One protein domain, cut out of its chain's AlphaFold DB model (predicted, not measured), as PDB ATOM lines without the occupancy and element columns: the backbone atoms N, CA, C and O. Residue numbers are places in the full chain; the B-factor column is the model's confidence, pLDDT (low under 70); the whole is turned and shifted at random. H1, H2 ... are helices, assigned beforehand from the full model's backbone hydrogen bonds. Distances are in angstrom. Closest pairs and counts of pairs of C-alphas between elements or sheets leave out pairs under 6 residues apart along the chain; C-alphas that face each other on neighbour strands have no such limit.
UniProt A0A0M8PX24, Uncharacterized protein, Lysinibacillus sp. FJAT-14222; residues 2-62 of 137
ATOM      1  N   ASP A   2     -34.494  47.291 -30.933       70.12
ATOM      2  CA  ASP A   2     -35.459  46.182 -30.871       70.12
ATOM      3  C   ASP A   2     -35.149  45.021 -31.834       70.12
ATOM      4  O   ASP A   2     -35.234  43.863 -31.443       70.12
ATOM      5  N   GLU A   3     -34.662  45.291 -33.051       74.94
ATOM      6  CA  GLU A   3     -34.252  44.224 -33.986       74.94
ATOM      7  C   GLU A   3     -33.084  43.375 -33.464       74.94
ATOM      8  O   GLU A   3     -33.052  42.163 -33.669       74.94
ATOM      9  N   LEU A   4     -32.131  43.991 -32.753       67.56
ATOM     10  CA  LEU A   4     -31.002  43.268 -32.166       67.56
ATOM     11  C   LEU A   4     -31.466  42.396 -30.993       67.56
ATOM     12  O   LEU A   4     -30.960  41.291 -30.818       67.56
ATOM     13  N   GLN A   5     -32.434  42.875 -30.209       68.00
ATOM     14  CA  GLN A   5     -33.028  42.094 -29.125       68.00
ATOM     15  C   GLN A   5     -33.810  40.893 -29.662       68.00
ATOM     16  O   GLN A   5     -33.619  39.786 -29.161       68.00
ATOM     17  N   ASN A   6     -34.590  41.080 -30.729       75.81
ATOM     18  CA  ASN A   6     -35.333  39.998 -31.378       75.81
ATOM     19  C   ASN A   6     -34.391  38.949 -31.988       75.81
ATOM     20  O   ASN A   6     -34.546  37.758 -31.733       75.81
ATOM     21  N   LEU A   7     -33.333  39.378 -32.687       77.00
ATOM     22  CA  LEU A   7     -32.342  38.466 -33.272       77.00
ATOM     23  C   LEU A   7     -31.592  37.642 -32.209       77.00
ATOM     24  O   LEU A   7     -31.262  36.476 -32.433       77.00
ATOM     25  N   ILE A   8     -31.288  38.250 -31.060       74.19
ATOM     26  CA  ILE A   8     -30.644  37.561 -29.935       74.19
ATOM     27  C   ILE A   8     -31.622  36.575 -29.284       74.19
ATOM     28  O   ILE A   8     -31.216  35.456 -28.976       74.19
ATOM     29  N   SER A   9     -32.892  36.956 -29.118       73.88
ATOM     30  CA  SER A   9     -33.944  36.089 -28.573       73.88
ATOM     31  C   SER A   9     -34.125  34.821 -29.412       73.88
ATOM     32  O   SER A   9     -34.002  33.718 -28.880       73.88
ATOM     33  N   ASP A  10     -34.302  34.964 -30.726       78.12
ATOM     34  CA  ASP A  10     -34.543  33.833 -31.632       78.12
ATOM     35  C   ASP A  10     -33.361  32.857 -31.660       78.12
ATOM     36  O   ASP A  10     -33.532  31.640 -31.605       78.12
ATOM     37  N   LYS A  11     -32.126  33.374 -31.680       77.69
ATOM     38  CA  LYS A  11     -30.931  32.517 -31.651       77.69
ATOM     39  C   LYS A  11     -30.731  31.816 -30.309       77.69
ATOM     40  O   LYS A  11     -30.190  30.713 -30.286       77.69
ATOM     41  N   LEU A  12     -31.142  32.437 -29.202       67.94
ATOM     42  CA  LEU A  12     -31.062  31.830 -27.872       67.94
ATOM     43  C   LEU A  12     -32.117  30.738 -27.670       67.94
ATOM     44  O   LEU A  12     -31.802  29.741 -27.025       67.94
ATOM     45  N   GLN A  13     -33.312  30.868 -28.258       69.62
ATOM     46  CA  GLN A  13     -34.340  29.817 -28.223       69.62
ATOM     47  C   GLN A  13     -33.836  28.500 -28.823       69.62
ATOM     48  O   GLN A  13     -34.047  27.441 -28.242       69.62
ATOM     49  N   VAL A  14     -33.082  28.571 -29.924       74.06
ATOM     50  CA  VAL A  14     -32.499  27.394 -30.596       74.06
ATOM     51  C   VAL A  14     -31.415  26.704 -29.751       74.06
ATOM     52  O   VAL A  14     -31.145  25.519 -29.929       74.06
ATOM     53  N   LEU A  15     -30.778  27.427 -28.826       72.44
ATOM     54  CA  LEU A  15     -29.689  26.914 -27.985       72.44
ATOM     55  C   LEU A  15     -30.171  26.306 -26.659       72.44
ATOM     56  O   LEU A  15     -29.366  25.684 -25.965       72.44
ATOM     57  N   ILE A  16     -31.443  26.489 -26.289       68.81
ATOM     58  CA  ILE A  16     -32.005  26.001 -25.025       68.81
ATOM     59  C   ILE A  16     -32.742  24.678 -25.280       68.81
ATOM     60  O   ILE A  16     -33.769  24.690 -25.954       68.81
ATOM     61  N   PRO A  17     -32.269  23.551 -24.715       73.81
ATOM     62  CA  PRO A  17     -32.937  22.258 -24.827       73.81
ATOM     63  C   PRO A  17     -34.417  22.293 -24.421       73.81
ATOM     64  O   PRO A  17     -34.762  22.872 -23.389       73.81
ATOM     65  N   ASP A  18     -35.267  21.579 -25.162       68.94
ATOM     66  CA  ASP A  18     -36.730  21.548 -24.974       68.94
ATOM     67  C   ASP A  18     -37.169  21.192 -23.542       68.94
ATOM     68  O   ASP A  18     -38.192  21.667 -23.048       68.94
ATOM     69  N   TYR A  19     -36.377  20.395 -22.818       64.44
ATOM     70  CA  TYR A  19     -36.685  20.035 -21.430       64.44
ATOM     71  C   TYR A  19     -36.553  21.212 -20.446       64.44
ATOM     72  O   TYR A  19     -37.219  21.208 -19.413       64.44
ATOM     73  N   LEU A  20     -35.729  22.224 -20.745       61.00
ATOM     74  CA  LEU A  20     -35.606  23.433 -19.920       61.00
ATOM     75  C   LEU A  20     -36.757  24.411 -20.170       61.00
ATOM     76  O   LEU A  20     -37.186  25.081 -19.233       61.00
ATOM     77  N   GLN A  21     -37.283  24.451 -21.397       63.06
ATOM     78  CA  GLN A  21     -38.410  25.316 -21.770       63.06
ATOM     79  C   GLN A  21     -39.710  24.910 -21.058       63.06
ATOM     80  O   GLN A  21     -40.529  25.760 -20.724       63.06
ATOM     81  N   ASN A  22     -39.868  23.618 -20.759       67.38
ATOM     82  CA  ASN A  22     -41.015  23.091 -20.016       67.38
ATOM     83  C   ASN A  22     -40.910  23.284 -18.491       67.38
ATOM     84  O   ASN A  22     -41.896  23.089 -17.783       67.38
ATOM     85  N   LEU A  23     -39.727  23.636 -17.972       71.56
ATOM     86  CA  LEU A  23     -39.467  23.736 -16.532       71.56
ATOM     87  C   LEU A  23     -39.553  25.182 -16.015       71.56
ATOM     88  O   LEU A  23     -39.932  25.398 -14.865       71.56
ATOM     89  N   LEU A  24     -39.190  26.168 -16.843       74.56
ATOM     90  CA  LEU A  24     -39.206  27.591 -16.498       74.56
ATOM     91  C   LEU A  24     -39.616  28.453 -17.706       74.56
ATOM     92  O   LEU A  24     -39.211  28.144 -18.826       74.56
ATOM     93  N   PRO A  25     -40.339  29.573 -17.496       83.25
ATOM     94  CA  PRO A  25     -40.653  30.513 -18.568       83.25
ATOM     95  C   PRO A  25     -39.375  31.064 -19.210       83.25
ATOM     96  O   PRO A  25     -38.403  31.365 -18.511       83.25
ATOM     97  N   PHE A  26     -39.397  31.264 -20.527       77.19
ATOM     98  CA  PHE A  26     -38.253  31.764 -21.299       77.19
ATOM     99  C   PHE A  26     -37.682  33.087 -20.746       77.19
ATOM    100  O   PHE A  26     -36.464  33.240 -20.627       77.19
ATOM    101  N   ASP A  27     -38.548  33.991 -20.283       83.44
ATOM    102  CA  ASP A  27     -38.152  35.268 -19.672       83.44
ATOM    103  C   ASP A  27     -37.305  35.087 -18.400       83.44
ATOM    104  O   ASP A  27     -36.360  35.840 -18.149       83.44
ATOM    105  N   VAL A  28     -37.597  34.048 -17.608       85.12
ATOM    106  CA  VAL A  28     -36.846  33.721 -16.386       85.12
ATOM    107  C   VAL A  28     -35.453  33.206 -16.743       85.12
ATOM    108  O   VAL A  28     -34.470  33.587 -16.103       85.12
ATOM    109  N   ILE A  29     -35.343  32.390 -17.794       84.00
ATOM    110  CA  ILE A  29     -34.057  31.875 -18.282       84.00
ATOM    111  C   ILE A  29     -33.171  33.034 -18.757       84.00
ATOM    112  O   ILE A  29     -32.006  33.126 -18.357       84.00
ATOM    113  N   ILE A  30     -33.726  33.968 -19.538       86.81
ATOM    114  CA  ILE A  30     -33.005  35.169 -19.986       86.81
ATOM    115  C   ILE A  30     -32.537  36.008 -18.794       86.81
ATOM    116  O   ILE A  30     -31.382  36.446 -18.763       86.81
ATOM    117  N   LEU A  31     -33.401  36.222 -17.797       90.25
ATOM    118  CA  LEU A  31     -33.056  36.998 -16.608       90.25
ATOM    119  C   LEU A  31     -31.886  36.365 -15.838       90.25
ATOM    120  O   LEU A  31     -30.955  37.077 -15.443       90.25
ATOM    121  N   LEU A  32     -31.897  35.041 -15.662       89.81
ATOM    122  CA  LEU A  32     -30.825  34.303 -14.991       89.81
ATOM    123  C   LEU A  32     -29.500  34.418 -15.752       89.81
ATOM    124  O   LEU A  32     -28.480  34.767 -15.154       89.81
ATOM    125  N   ILE A  33     -29.520  34.198 -17.072       90.19
ATOM    126  CA  ILE A  33     -28.329  34.322 -17.926       90.19
ATOM    127  C   ILE A  33     -27.773  35.749 -17.860       90.19
ATOM    128  O   ILE A  33     -26.581  35.944 -17.620       90.19
ATOM    129  N   SER A  34     -28.635  36.758 -18.001       90.75
ATOM    130  CA  SER A  34     -28.252  38.173 -17.920       90.75
ATOM    131  C   SER A  34     -27.623  38.522 -16.566       90.75
ATOM    132  O   SER A  34     -26.589  39.192 -16.504       90.75
ATOM    133  N   THR A  35     -28.198  38.022 -15.472       93.75
ATOM    134  CA  THR A  35     -27.688  38.237 -14.111       93.75
ATOM    135  C   THR A  35     -26.318  37.593 -13.917       93.75
ATOM    136  O   THR A  35     -25.406  38.225 -13.380       93.75
ATOM    137  N   LEU A  36     -26.141  36.366 -14.411       94.19
ATOM    138  CA  LEU A  36     -24.879  35.637 -14.324       94.19
ATOM    139  C   LEU A  36     -23.769  36.324 -15.130       94.19
ATOM    140  O   LEU A  36     -22.655  36.486 -14.631       94.19
ATOM    141  N   ILE A  37     -24.076  36.812 -16.336       94.94
ATOM    142  CA  ILE A  37     -23.127  37.582 -17.153       94.94
ATOM    143  C   ILE A  37     -22.715  38.872 -16.435       94.94
ATOM    144  O   ILE A  37     -21.520  39.159 -16.335       94.94
ATOM    145  N   LYS A  38     -23.670  39.633 -15.884       95.56
ATOM    146  CA  LYS A  38     -23.369  40.851 -15.111       95.56
ATOM    147  C   LYS A  38     -22.463  40.546 -13.922       95.56
ATOM    148  O   LYS A  38     -21.479  41.250 -13.713       95.56
ATOM    149  N   PHE A  39     -22.751  39.476 -13.181       96.44
ATOM    150  CA  PHE A  39     -21.927  39.045 -12.055       96.44
ATOM    151  C   PHE A  39     -20.485  38.729 -12.479       96.44
ATOM    152  O   PHE A  39     -19.543  39.205 -11.845       96.44
ATOM    153  N   LEU A  40     -20.297  37.999 -13.584       96.06
ATOM    154  CA  LEU A  40     -18.966  37.713 -14.130       96.06
ATOM    155  C   LEU A  40     -18.222  38.994 -14.529       96.06
ATOM    156  O   LEU A  40     -17.048  39.150 -14.190       96.06
ATOM    157  N   ILE A  41     -18.902  39.935 -15.192       97.00
ATOM    158  CA  ILE A  41     -18.320  41.227 -15.586       97.00
ATOM    159  C   ILE A  41     -17.884  42.021 -14.348       97.00
ATOM    160  O   ILE A  41     -16.739  42.476 -14.286       97.00
ATOM    161  N   TYR A  42     -18.749  42.147 -13.337       97.00
ATOM    162  CA  TYR A  42     -18.400  42.824 -12.086       97.00
ATOM    163  C   TYR A  42     -17.243  42.131 -11.362       97.00
ATOM    164  O   TYR A  42     -16.363  42.813 -10.840       97.00
ATOM    165  N   GLY A  43     -17.185  40.797 -11.395       96.94
ATOM    166  CA  GLY A  43     -16.065  40.026 -10.860       96.94
ATOM    167  C   GLY A  43     -14.738  40.358 -11.547       96.94
ATOM    168  O   GLY A  43     -13.735  40.603 -10.875       96.94
ATOM    169  N   VAL A  44     -14.724  40.440 -12.881       96.38
ATOM    170  CA  VAL A  44     -13.525  40.828 -13.643       96.38
ATOM    171  C   VAL A  44     -13.105  42.261 -13.314       96.38
ATOM    172  O   VAL A  44     -11.930  42.498 -13.031       96.38
ATOM    173  N   ILE A  45     -14.050  43.207 -13.288       97.31
ATOM    174  CA  ILE A  45     -13.779  44.609 -12.927       97.31
ATOM    175  C   ILE A  45     -13.185  44.691 -11.517       97.31
ATOM    176  O   ILE A  45     -12.186  45.378 -11.303       97.31
ATOM    177  N   PHE A  46     -13.748  43.948 -10.564       96.25
ATOM    178  CA  PHE A  46     -13.257  43.904  -9.193       96.25
ATOM    179  C   PHE A  46     -11.818  43.379  -9.109       96.25
ATOM    180  O   PHE A  46     -10.975  43.988  -8.449       96.25
ATOM    181  N   ILE A  47     -11.490  42.302  -9.832       93.94
ATOM    182  CA  ILE A  47     -10.117  41.780  -9.897       93.94
ATOM    183  C   ILE A  47      -9.164  42.838 -10.468       93.94
ATOM    184  O   ILE A  47      -8.089  43.059  -9.907       93.94
ATOM    185  N   VAL A  48      -9.550  43.525 -11.548       94.69
ATOM    186  CA  VAL A  48      -8.741  44.601 -12.141       94.69
ATOM    187  C   VAL A  48      -8.501  45.727 -11.130       94.69
ATOM    188  O   VAL A  48      -7.359  46.162 -10.980       94.69
ATOM    189  N   LEU A  49      -9.529  46.138 -10.379       95.44
ATOM    190  CA  LEU A  49      -9.408  47.142  -9.316       95.44
ATOM    191  C   LEU A  49      -8.441  46.709  -8.201       95.44
ATOM    192  O   LEU A  49      -7.632  47.509  -7.735       95.44
ATOM    193  N   LEU A  50      -8.455  45.436  -7.795       93.19
ATOM    194  CA  LEU A  50      -7.493  44.929  -6.811       93.19
ATOM    195  C   LEU A  50      -6.047  45.028  -7.318       93.19
ATOM    196  O   LEU A  50      -5.149  45.425  -6.570       93.19
ATOM    197  N   PHE A  51      -5.810  44.704  -8.592       90.81
ATOM    198  CA  PHE A  51      -4.481  44.837  -9.189       90.81
ATOM    199  C   PHE A  51      -4.039  46.300  -9.288       90.81
ATOM    200  O   PHE A  51      -2.891  46.595  -8.945       90.81
ATOM    201  N   THR A  52      -4.914  47.220  -9.708       93.12
ATOM    202  CA  THR A  52      -4.571  48.650  -9.805       93.12
ATOM    203  C   THR A  52      -4.249  49.241  -8.437       93.12
ATOM    204  O   THR A  52      -3.210  49.889  -8.292       93.12
ATOM    205  N   LEU A  53      -5.042  48.936  -7.404       94.81
ATOM    206  CA  LEU A  53      -4.737  49.314  -6.020       94.81
ATOM    207  C   LEU A  53      -3.385  48.747  -5.567       94.81
ATOM    208  O   LEU A  53      -2.564  49.466  -4.993       94.81
ATOM    209  N   GLY A  54      -3.106  47.480  -5.883       89.81
ATOM    210  CA  GLY A  54      -1.818  46.846  -5.605       89.81
ATOM    211  C   GLY A  54      -0.631  47.575  -6.248       89.81
ATOM    212  O   GLY A  54       0.409  47.736  -5.601       89.81
ATOM    213  N   PHE A  55      -0.781  48.049  -7.490       91.31
ATOM    214  CA  PHE A  55       0.235  48.852  -8.180       91.31
ATOM    215  C   PHE A  55       0.415  50.239  -7.556       91.31
ATOM    216  O   PHE A  55       1.553  50.672  -7.372       91.31
ATOM    217  N   ILE A  56      -0.676  50.914  -7.185       92.62
ATOM    218  CA  ILE A  56      -0.622  52.221  -6.514       92.62
ATOM    219  C   ILE A  56       0.131  52.097  -5.187       92.62
ATOM    220  O   ILE A  56       1.050  52.870  -4.918       92.62
ATOM    221  N   ILE A  57      -0.179  51.077  -4.383       91.44
ATOM    222  CA  ILE A  57       0.516  50.825  -3.114       91.44
ATOM    223  C   ILE A  57       2.014  50.554  -3.347       91.44
ATOM    224  O   ILE A  57       2.847  51.068  -2.598       91.44
ATOM    225  N   ASP A  58       2.379  49.774  -4.373       91.44
ATOM    226  CA  ASP A  58       3.790  49.523  -4.722       91.44
ATOM    227  C   ASP A  58       4.523  50.799  -5.158       91.44
ATOM    228  O   ASP A  58       5.714  50.958  -4.879       91.44
ATOM    229  N   PHE A  59       3.824  51.719  -5.822       90.31
ATOM    230  CA  PHE A  59       4.369  53.015  -6.207       90.31
ATOM    231  C   PHE A  59       4.591  53.928  -4.999       90.31
ATOM    232  O   PHE A  59       5.687  54.460  -4.825       90.31
ATOM    233  N   LEU A  60       3.600  54.038  -4.110       90.50
ATOM    234  CA  LEU A  60       3.694  54.851  -2.894       90.50
ATOM    235  C   LEU A  60       4.781  54.352  -1.928       90.50
ATOM    236  O   LEU A  60       5.372  55.139  -1.191       90.50
ATOM    237  N   LYS A  61       5.070  53.045  -1.927       88.38
ATOM    238  CA  LYS A  61       6.092  52.431  -1.062       88.38
ATOM    239  C   LYS A  61       7.492  52.359  -1.670       88.38
ATOM    240  O   LYS A  61       8.373  51.808  -1.013       88.38
ATOM    241  N   LYS A  62       7.725  52.914  -2.867       83.25
ATOM    242  CA  LYS A  62       8.983  52.765  -3.628       83.25
ATOM    243  C   LYS A  62      10.268  52.989  -2.806       83.25
ATOM    244  O   LYS A  62      11.206  52.214  -2.963       83.25
TER     245      LYS A  62
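This is residues 2 to 62 of the 137 residues of an uncharacterized protein of Lysinibacillus sp. FJAT-14222 (UniProt A0A0M8PX24). One very long straight helix, H3, makes the length of the domain, and a shorter helix, H1, stands off from near its first end, so that the two make an L with a long and a short limb. At the corner the chain turns round through a small hook that holds the four-residue helix H2; the first part of H1, residues 2 to 8, sticks out at one side, and most of H3, with the last two residues after it, sticks out as a bare arm, residues 31 to 62. The printed part has 61 residues with three named helices, in the order H1, H2, H3, and no named strand; the class is all helix. It is extended, with a radius of gyration of the C-alphas of 19.3 A, and the C-alphas span 60 by 27 by 14 A along their three main axes.

H3, the longest helix, holds the 35 residues 26 to 60, from Phe 26 to Leu 60. Its first C-alpha is at (-38.253, 31.764, -21.299) and its last at (3.694, 54.851, -2.894), 51.3 A apart. Along H3 the x coordinate has the largest change. Before it in the chain comes H2, residues 18 to 21, from Asp 18 to Gln 21, which measures 5.2 A from first to last C-alpha. H1 comes first in the printed part and holds the 14 residues 2 to 15, from Asp 2 to Leu 15. C-alpha 2, of Asp 2, is at (-35.459, 46.182, -30.871) and C-alpha 15, of Leu 15, is at (-29.689, 26.914, -27.985), and H1 measures 20.3 A from first to last C-alpha. Along H1 the y coordinate falls, while along H3 it rises.

H3 touches no helix. It is near H1: no pair of their C-alphas is within 8 A, but 7 pairs are within 10 A. Residues 31 to 62, of which 31 to 60 belong to H3, stand free, with no C-alpha 8 or more apart along the chain within 10 A. H2 and H3 meet only through their link: the C-alphas within 8 A are under 6 apart along the chain. H1 and H2 are apart, though they follow each other in the chain. Residues 2 to 8 of H1 stand free, by the same distance of 10 A. In H3 every O i to N i+4 pair is within hydrogen-bond range. In H1 8 of 10 such pairs are within range; H2 is too short for such a pair, and its one O i to N i+3 pair is within range.

The two C-alphas farthest apart are those of Asn 22 and Lys 62, at 60.4 A, while the first and last printed C-alphas, of Asp 2 and Lys 62, are 52.5 A apart. The printed part runs from residue 2 to residue 62 of a full chain of 137 residues and has no cut. Both links are tight: two residues, 16 and 17, lie between H1 and H2, and four, 22 to 25, lie between H2 and H3. The mean pLDDT of the printed part is 83.8. Among the helices the mean is 92 for H3, 73 for H1 and 64 for H2. Ten printed residues are under 70: residues 4 to 5, 12 to 13, 16 and 18 to 22, of which 18 to 21 belong to H2.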